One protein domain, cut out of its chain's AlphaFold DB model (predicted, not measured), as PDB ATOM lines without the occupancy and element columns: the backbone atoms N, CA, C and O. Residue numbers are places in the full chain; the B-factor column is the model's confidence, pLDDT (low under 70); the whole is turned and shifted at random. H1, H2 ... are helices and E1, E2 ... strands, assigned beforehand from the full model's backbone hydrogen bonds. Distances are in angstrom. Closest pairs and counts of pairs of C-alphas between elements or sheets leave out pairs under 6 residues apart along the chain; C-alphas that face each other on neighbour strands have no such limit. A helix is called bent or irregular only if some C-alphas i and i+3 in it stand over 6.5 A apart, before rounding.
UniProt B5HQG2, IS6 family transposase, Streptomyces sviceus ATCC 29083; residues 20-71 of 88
ATOM      1  N   ALA A  20     -12.865 -33.465  27.036       89.62
ATOM      2  CA  ALA A  20     -12.706 -34.345  28.184       89.62
ATOM      3  C   ALA A  20     -13.962 -34.271  29.060       89.62
ATOM      4  O   ALA A  20     -14.635 -33.238  29.106       89.62
ATOM      5  N   VAL A  21     -14.271 -35.372  29.735       89.12
ATOM      6  CA  VAL A  21     -15.349 -35.488  30.716       89.12
ATOM      7  C   VAL A  21     -14.699 -35.686  32.078       89.12
ATOM      8  O   VAL A  21     -13.916 -36.614  32.245       89.12
ATOM      9  N   SER A  22     -15.000 -34.820  33.041       89.50
ATOM     10  CA  SER A  22     -14.466 -34.906  34.404       89.50
ATOM     11  C   SER A  22     -15.567 -35.166  35.416       89.50
ATOM     12  O   SER A  22     -16.668 -34.631  35.292       89.50
ATOM     13  N   VAL A  23     -15.241 -35.937  36.449       89.81
ATOM     14  CA  VAL A  23     -16.082 -36.102  37.637       89.81
ATOM     15  C   VAL A  23     -15.447 -35.306  38.769       89.81
ATOM     16  O   VAL A  23     -14.232 -35.351  38.976       89.81
ATOM     17  N   GLN A  24     -16.265 -34.543  39.485       89.88
ATOM     18  CA  GLN A  24     -15.828 -33.687  40.580       89.88
ATOM     19  C   GLN A  24     -16.678 -33.985  41.812       89.88
ATOM     20  O   GLN A  24     -17.898 -34.111  41.710       89.88
ATOM     21  N   ALA A  25     -16.030 -34.080  42.968       89.31
ATOM     22  CA  ALA A  25     -16.725 -34.029  44.241       89.31
ATOM     23  C   ALA A  25     -17.176 -32.588  44.466       89.31
ATOM     24  O   ALA A  25     -16.400 -31.654  44.253       89.31
ATOM     25  N   ALA A  26     -18.418 -32.412  44.898       90.25
ATOM     26  CA  ALA A  26     -18.957 -31.123  45.292       90.25
ATOM     27  C   ALA A  26     -19.680 -31.292  46.626       90.25
ATOM     28  O   ALA A  26     -20.611 -32.085  46.749       90.25
ATOM     29  N   THR A  27     -19.216 -30.548  47.619       87.44
ATOM     30  CA  THR A  27     -19.827 -30.407  48.939       87.44
ATOM     31  C   THR A  27     -20.101 -28.927  49.189       87.44
ATOM     32  O   THR A  27     -19.717 -28.066  48.396       87.44
ATOM     33  N   ASP A  28     -20.752 -28.624  50.301       89.00
ATOM     34  CA  ASP A  28     -20.983 -27.262  50.781       89.00
ATOM     35  C   ASP A  28     -19.687 -26.490  51.088       89.00
ATOM     36  O   ASP A  28     -19.684 -25.261  51.030       89.00
ATOM     37  N   ARG A  29     -18.587 -27.190  51.392       85.38
ATOM     38  CA  ARG A  29     -17.305 -26.569  51.773       85.38
ATOM     39  C   ARG A  29     -16.219 -26.671  50.717       85.38
ATOM     40  O   ARG A  29     -15.356 -25.803  50.641       85.38
ATOM     41  N   VAL A  30     -16.233 -27.736  49.925       81.94
ATOM     42  CA  VAL A  30     -15.180 -28.013  48.948       81.94
ATOM     43  C   VAL A  30     -15.747 -28.600  47.668       81.94
ATOM     44  O   VAL A  30     -16.624 -29.466  47.685       81.94
ATOM     45  N   SER A  31     -15.184 -28.158  46.547       86.75
ATOM     46  CA  SER A  31     -15.320 -28.817  45.255       86.75
ATOM     47  C   SER A  31     -13.940 -29.183  44.723       86.75
ATOM     48  O   SER A  31     -13.062 -28.320  44.679       86.75
ATOM     49  N   GLY A  32     -13.745 -30.431  44.299       87.12
ATOM     50  CA  GLY A  32     -12.445 -30.928  43.845       87.12
ATOM     51  C   GLY A  32     -12.555 -31.970  42.728       87.12
ATOM     52  O   GLY A  32     -13.569 -32.667  42.636       87.12
ATOM     53  N   PRO A  33     -11.545 -32.083  41.847       86.19
ATOM     54  CA  PRO A  33     -11.544 -33.075  40.778       86.19
ATOM     55  C   PRO A  33     -11.271 -34.479  41.322       86.19
ATOM     56  O   PRO A  33     -10.300 -34.693  42.042       86.19
ATOM     57  N   LEU A  34     -12.106 -35.442  40.926       89.38
ATOM     58  CA  LEU A  34     -11.913 -36.862  41.233       89.38
ATOM     59  C   LEU A  34     -11.194 -37.602  40.104       89.38
ATOM     60  O   LEU A  34     -10.465 -38.558  40.349       89.38
ATOM     61  N   GLY A  35     -11.378 -37.145  38.868       91.12
ATOM     62  CA  GLY A  35     -10.734 -37.713  37.694       91.12
ATOM     63  C   GLY A  35     -11.315 -37.145  36.406       91.12
ATOM     64  O   GLY A  35     -12.258 -36.345  36.421       91.12
ATOM     65  N   TRP A  36     -10.749 -37.569  35.280       91.56
ATOM     66  CA  TRP A  36     -11.242 -37.217  33.955       91.56
ATOM     67  C   TRP A  36     -10.927 -38.302  32.926       91.56
ATOM     68  O   TRP A  36     -10.007 -39.092  33.107       91.56
ATOM     69  N   GLU A  37     -11.693 -38.297  31.840       90.94
ATOM     70  CA  GLU A  37     -11.556 -39.187  30.690       90.94
ATOM     71  C   GLU A  37     -11.666 -38.404  29.383       90.94
ATOM     72  O   GLU A  37     -12.421 -37.430  29.276       90.94
ATOM     73  N   LEU A  38     -10.932 -38.833  28.356       90.12
ATOM     74  CA  LEU A  38     -10.987 -38.211  27.034       90.12
ATOM     75  C   LEU A  38     -12.165 -38.777  26.227       90.12
ATOM     76  O   LEU A  38     -12.332 -39.990  26.090       90.12
ATOM     77  N   PHE A  39     -12.965 -37.902  25.619       89.31
ATOM     78  CA  PHE A  39     -13.980 -38.303  24.650       89.31
ATOM     79  C   PHE A  39     -13.372 -38.343  23.241       89.31
ATOM     80  O   PHE A  39     -13.068 -37.300  22.651       89.31
ATOM     81  N   LEU A  40     -13.228 -39.548  22.677       88.62
ATOM     82  CA  LEU A  40     -12.827 -39.732  21.280       88.62
ATOM     83  C   LEU A  40     -14.046 -39.934  20.363       88.62
ATOM     84  O   LEU A  40     -14.825 -40.870  20.559       88.62
ATOM     85  N   PRO A  41     -14.196 -39.131  19.295       84.69
ATOM     86  CA  PRO A  41     -15.123 -39.436  18.210       84.69
ATOM     87  C   PRO A  41     -14.735 -40.738  17.499       84.69
ATOM     88  O   PRO A  41     -13.551 -41.010  17.316       84.69
ATOM     89  N   GLU A  42     -15.721 -41.486  17.008       85.25
ATOM     90  CA  GLU A  42     -15.536 -42.790  16.346       85.25
ATOM     91  C   GLU A  42     -14.466 -42.768  15.246       85.25
ATOM     92  O   GLU A  42     -13.496 -43.521  15.288       85.25
ATOM     93  N   LYS A  43     -14.543 -41.796  14.332       83.56
ATOM     94  CA  LYS A  43     -13.553 -41.623  13.257       83.56
ATOM     95  C   LYS A  43     -12.103 -41.434  13.730       83.56
ATOM     96  O   LYS A  43     -11.192 -41.580  12.931       83.56
ATOM     97  N   TRP A  44     -11.887 -41.011  14.977       86.81
ATOM     98  CA  TRP A  44     -10.554 -40.907  15.575       86.81
ATOM     99  C   TRP A  44     -10.161 -42.173  16.307       86.81
ATOM    100  O   TRP A  44      -8.992 -42.530  16.276       86.81
ATOM    101  N   ALA A  45     -11.118 -42.840  16.953       86.62
ATOM    102  CA  ALA A  45     -10.867 -44.090  17.656       86.62
ATOM    103  C   ALA A  45     -10.312 -45.175  16.712       86.62
ATOM    104  O   ALA A  45      -9.496 -45.982  17.140       86.62
ATOM    105  N   HIS A  46     -10.687 -45.142  15.428       86.56
ATOM    106  CA  HIS A  46     -10.203 -46.077  14.403       86.56
ATOM    107  C   HIS A  46      -8.964 -45.603  13.619       86.56
ATOM    108  O   HIS A  46      -8.480 -46.327  12.754       86.56
ATOM    109  N   ASP A  47      -8.439 -44.405  13.894       89.31
ATOM    110  CA  ASP A  47      -7.269 -43.847  13.202       89.31
ATOM    111  C   ASP A  47      -6.017 -44.001  14.081       89.31
ATOM    112  O   ASP A  47      -5.631 -43.092  14.823       89.31
ATOM    113  N   THR A  48      -5.393 -45.181  14.025       87.62
ATOM    114  CA  THR A  48      -4.233 -45.530  14.862       87.62
ATOM    115  C   THR A  48      -3.074 -44.556  14.673       87.62
ATOM    116  O   THR A  48      -2.522 -44.076  15.659       87.62
ATOM    117  N   GLN A  49      -2.743 -44.183  13.431       89.50
ATOM    118  CA  GLN A  49      -1.641 -43.254  13.155       89.50
ATOM    119  C   GLN A  49      -1.872 -41.908  13.849       89.50
ATOM    120  O   GLN A  49      -0.959 -41.332  14.452       89.50
ATOM    121  N   ARG A  50      -3.107 -41.406  13.794       87.75
ATOM    122  CA  ARG A  50      -3.477 -40.157  14.451       87.75
ATOM    123  C   ARG A  50      -3.500 -40.274  15.968       87.75
ATOM    124  O   ARG A  50      -3.088 -39.325  16.629       87.75
ATOM    125  N   ARG A  51      -3.957 -41.396  16.527       87.62
ATOM    126  CA  ARG A  51      -3.953 -41.635  17.981       87.62
ATOM    127  C   ARG A  51      -2.534 -41.660  18.525       87.62
ATOM    128  O   ARG A  51      -2.238 -40.909  19.450       87.62
ATOM    129  N   THR A  52      -1.645 -42.411  17.876       88.00
ATOM    130  CA  THR A  52      -0.231 -42.489  18.254       88.00
ATOM    131  C   THR A  52       0.430 -41.116  18.214       88.00
ATOM    132  O   THR A  52       1.050 -40.703  19.188       88.00
ATOM    133  N   ALA A  53       0.245 -40.354  17.133       88.25
ATOM    134  CA  ALA A  53       0.849 -39.026  17.029       88.25
ATOM    135  C   ALA A  53       0.204 -37.972  17.961       88.25
ATOM    136  O   ALA A  53       0.803 -36.922  18.184       88.25
ATOM    137  N   ALA A  54      -0.982 -38.240  18.522       85.69
ATOM    138  CA  ALA A  54      -1.621 -37.427  19.562       85.69
ATOM    139  C   ALA A  54      -1.300 -37.893  20.996       85.69
ATOM    140  O   ALA A  54      -1.741 -37.243  21.941       85.69
ATOM    141  N   GLY A  55      -0.586 -39.013  21.168       87.50
ATOM    142  CA  GLY A  55      -0.334 -39.623  22.478       87.50
ATOM    143  C   GLY A  55      -1.576 -40.241  23.132       87.50
ATOM    144  O   GLY A  55      -1.621 -40.374  24.351       87.50
ATOM    145  N   VAL A  56      -2.602 -40.590  22.349       87.00
ATOM    146  CA  VAL A  56      -3.813 -41.249  22.860       87.00
ATOM    147  C   VAL A  56      -3.533 -42.741  23.034       87.00
ATOM    148  O   VAL A  56      -3.191 -43.409  22.059       87.00
ATOM    149  N   SER A  57      -3.708 -43.249  24.258       84.25
ATOM    150  CA  SER A  57      -3.546 -44.672  24.589       84.25
ATOM    151  C   SER A  57      -4.561 -45.554  23.856       84.25
ATOM    152  O   SER A  57      -5.695 -45.133  23.597       84.25
ATOM    153  N   ASP A  58      -4.168 -46.793  23.552       82.81
ATOM    154  CA  ASP A  58      -4.991 -47.742  22.800       82.81
ATOM    155  C   ASP A  58      -6.270 -48.158  23.532       82.81
ATOM    156  O   ASP A  58      -7.280 -48.436  22.884       82.81
ATOM    157  N   GLU A  59      -6.270 -48.085  24.861       83.00
ATOM    158  CA  GLU A  59      -7.437 -48.342  25.713       83.00
ATOM    159  C   GLU A  59      -8.549 -47.285  25.561       83.00
ATOM    160  O   GLU A  59      -9.728 -47.557  25.809       83.00
ATOM    161  N   VAL A  60      -8.213 -46.083  25.078       83.19
ATOM    162  CA  VAL A  60      -9.185 -45.000  24.899       83.19
ATOM    163  C   VAL A  60      -9.898 -45.157  23.556       83.19
ATOM    164  O   VAL A  60      -9.456 -44.652  22.519       83.19
ATOM    165  N   GLY A  61     -11.014 -45.885  23.579       84.00
ATOM    166  CA  GLY A  61     -11.916 -46.052  22.436       84.00
ATOM    167  C   GLY A  61     -12.985 -44.960  22.294       84.00
ATOM    168  O   GLY A  61     -13.061 -44.001  23.062       84.00
ATOM    169  N   HIS A  62     -13.873 -45.142  21.315       87.56
ATOM    170  CA  HIS A  62     -15.110 -44.367  21.222       87.56
ATOM    171  C   HIS A  62     -16.100 -44.769  22.333       87.56
ATOM    172  O   HIS A  62     -16.062 -45.883  22.852       87.56
ATOM    173  N   GLY A  63     -16.991 -43.866  22.737       86.12
ATOM    174  CA  GLY A  63     -18.081 -44.153  23.670       86.12
ATOM    175  C   GLY A  63     -18.979 -42.937  23.857       86.12
ATOM    176  O   GLY A  63     -18.646 -41.852  23.391       86.12
ATOM    177  N   THR A  64     -20.113 -43.097  24.536       89.12
ATOM    178  CA  THR A  64     -20.976 -41.960  24.886       89.12
ATOM    179  C   THR A  64     -20.346 -41.127  26.001       89.12
ATOM    180  O   THR A  64     -19.513 -41.618  26.761       89.12
ATOM    181  N   TRP A  65     -20.768 -39.868  26.144       82.81
ATOM    182  CA  TRP A  65     -20.324 -39.030  27.263       82.81
ATOM    183  C   TRP A  65     -20.648 -39.678  28.621       82.81
ATOM    184  O   TRP A  65     -19.822 -39.628  29.525       82.81
ATOM    185  N   ALA A  66     -21.806 -40.340  28.742       85.56
ATOM    186  CA  ALA A  66     -22.237 -41.008  29.967       85.56
ATOM    187  C   ALA A  66     -21.367 -42.230  30.284       85.56
ATOM    188  O   ALA A  66     -20.946 -42.407  31.423       85.56
ATOM    189  N   ALA A  67     -21.036 -43.034  29.268       86.62
ATOM    190  CA  ALA A  67     -20.115 -44.153  29.437       86.62
ATOM    191  C   ALA A  67     -18.725 -43.662  29.866       86.62
ATOM    192  O   ALA A  67     -18.134 -44.228  30.775       86.62
ATOM    193  N   ARG A  68     -18.229 -42.568  29.272       88.00
ATOM    194  CA  ARG A  68     -16.932 -41.988  29.651       88.00
ATOM    195  C   ARG A  68     -16.944 -41.431  31.068       88.00
ATOM    196  O   ARG A  68     -15.991 -41.670  31.790       88.00
ATOM    197  N   ALA A  69     -18.027 -40.769  31.478       85.44
ATOM    198  CA  ALA A  69     -18.206 -40.312  32.855       85.44
ATOM    199  C   ALA A  69     -18.165 -41.479  33.856       85.44
ATOM    200  O   ALA A  69     -17.499 -41.383  34.881       85.44
ATOM    201  N   ALA A  70     -18.842 -42.588  33.543       85.88
ATOM    202  CA  ALA A  70     -18.873 -43.776  34.394       85.88
ATOM    203  C   ALA A  70     -17.522 -44.509  34.461       85.88
ATOM    204  O   ALA A  70     -17.224 -45.148  35.463       85.88
ATOM    205  N   SER A  71     -16.712 -44.417  33.404       84.62
ATOM    206  CA  SER A  71     -15.371 -45.008  33.349       84.62
ATOM    207  C   SER A  71     -14.276 -44.117  33.933       84.62
ATOM    208  O   SER A  71     -13.126 -44.545  33.938       84.62
TER     209      SER A  71
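Overview. This is residues 20 to 71 of the 88 residues of the protein "IS6 family transposase" of Streptomyces sviceus ATCC 29083 (UniProt B5HQG2). A long, bent two-stranded hairpin, E1 and E2, makes one end of an elongated model, and two short helices, H1 and H2, make the other. From H2 the chain folds back, and H3 packs on the hairpin near Val 21 and Glu 37. The printed part has 52 residues, with two named strands and then three named helices, in the order E1, E2, H1, H2, H3; the sheet order is E1 - E2, antiparallel, and the class is mixed, helices and strands. The whole is loose, with a radius of gyration of the C-alphas of 13.7 A, and its outline is a rod of 45 by 20 by 13 A.

Arrangement. E1, residues 20 to 26, and E2, residues 31 to 39, form an antiparallel hairpin with 162 degrees between their directions. N 21 and O 37 are 2.8 A apart and N 32 and O 25 2.9 A, both within hydrogen-bond range. E2 bends by 59 degrees at residue 34. The closest C-alphas of E1 and H3, residues 65 to 70, are those of Val 21 and Ala 69, 6.0 A apart; for E2 and H3 they are those of Glu 37 and Arg 68, at 6.2 A. H1, residues 42 to 45, and H2, residues 48 to 53, only just touch, and only at the corner, with 3 pairs of C-alphas within 8 A, the closest Trp 44 and Arg 51 at 7.1 A. H3 is apart from H1 and H2. In H2 and H3 every O i to N i+4 pair is within hydrogen-bond range; H1 is too short for one.

Along the chain. E1 begins at C-alpha 20 (-12.706, -34.345, 28.184) and is 18.5 A long. E2 measures 22.7 A, H1 5.0 A, H2 8.5 A and H3 8.7 A, ending at C-alpha 70 (-18.873, -43.776, 34.394).

Size, cuts and confidence. The C-alphas of Asp 28 and Gln 49 are the two farthest apart, at 45.2 A. The link from H2 to H3, 11 residues, is long. The printed part has no cut, and no printed residue is under pLDDT 70.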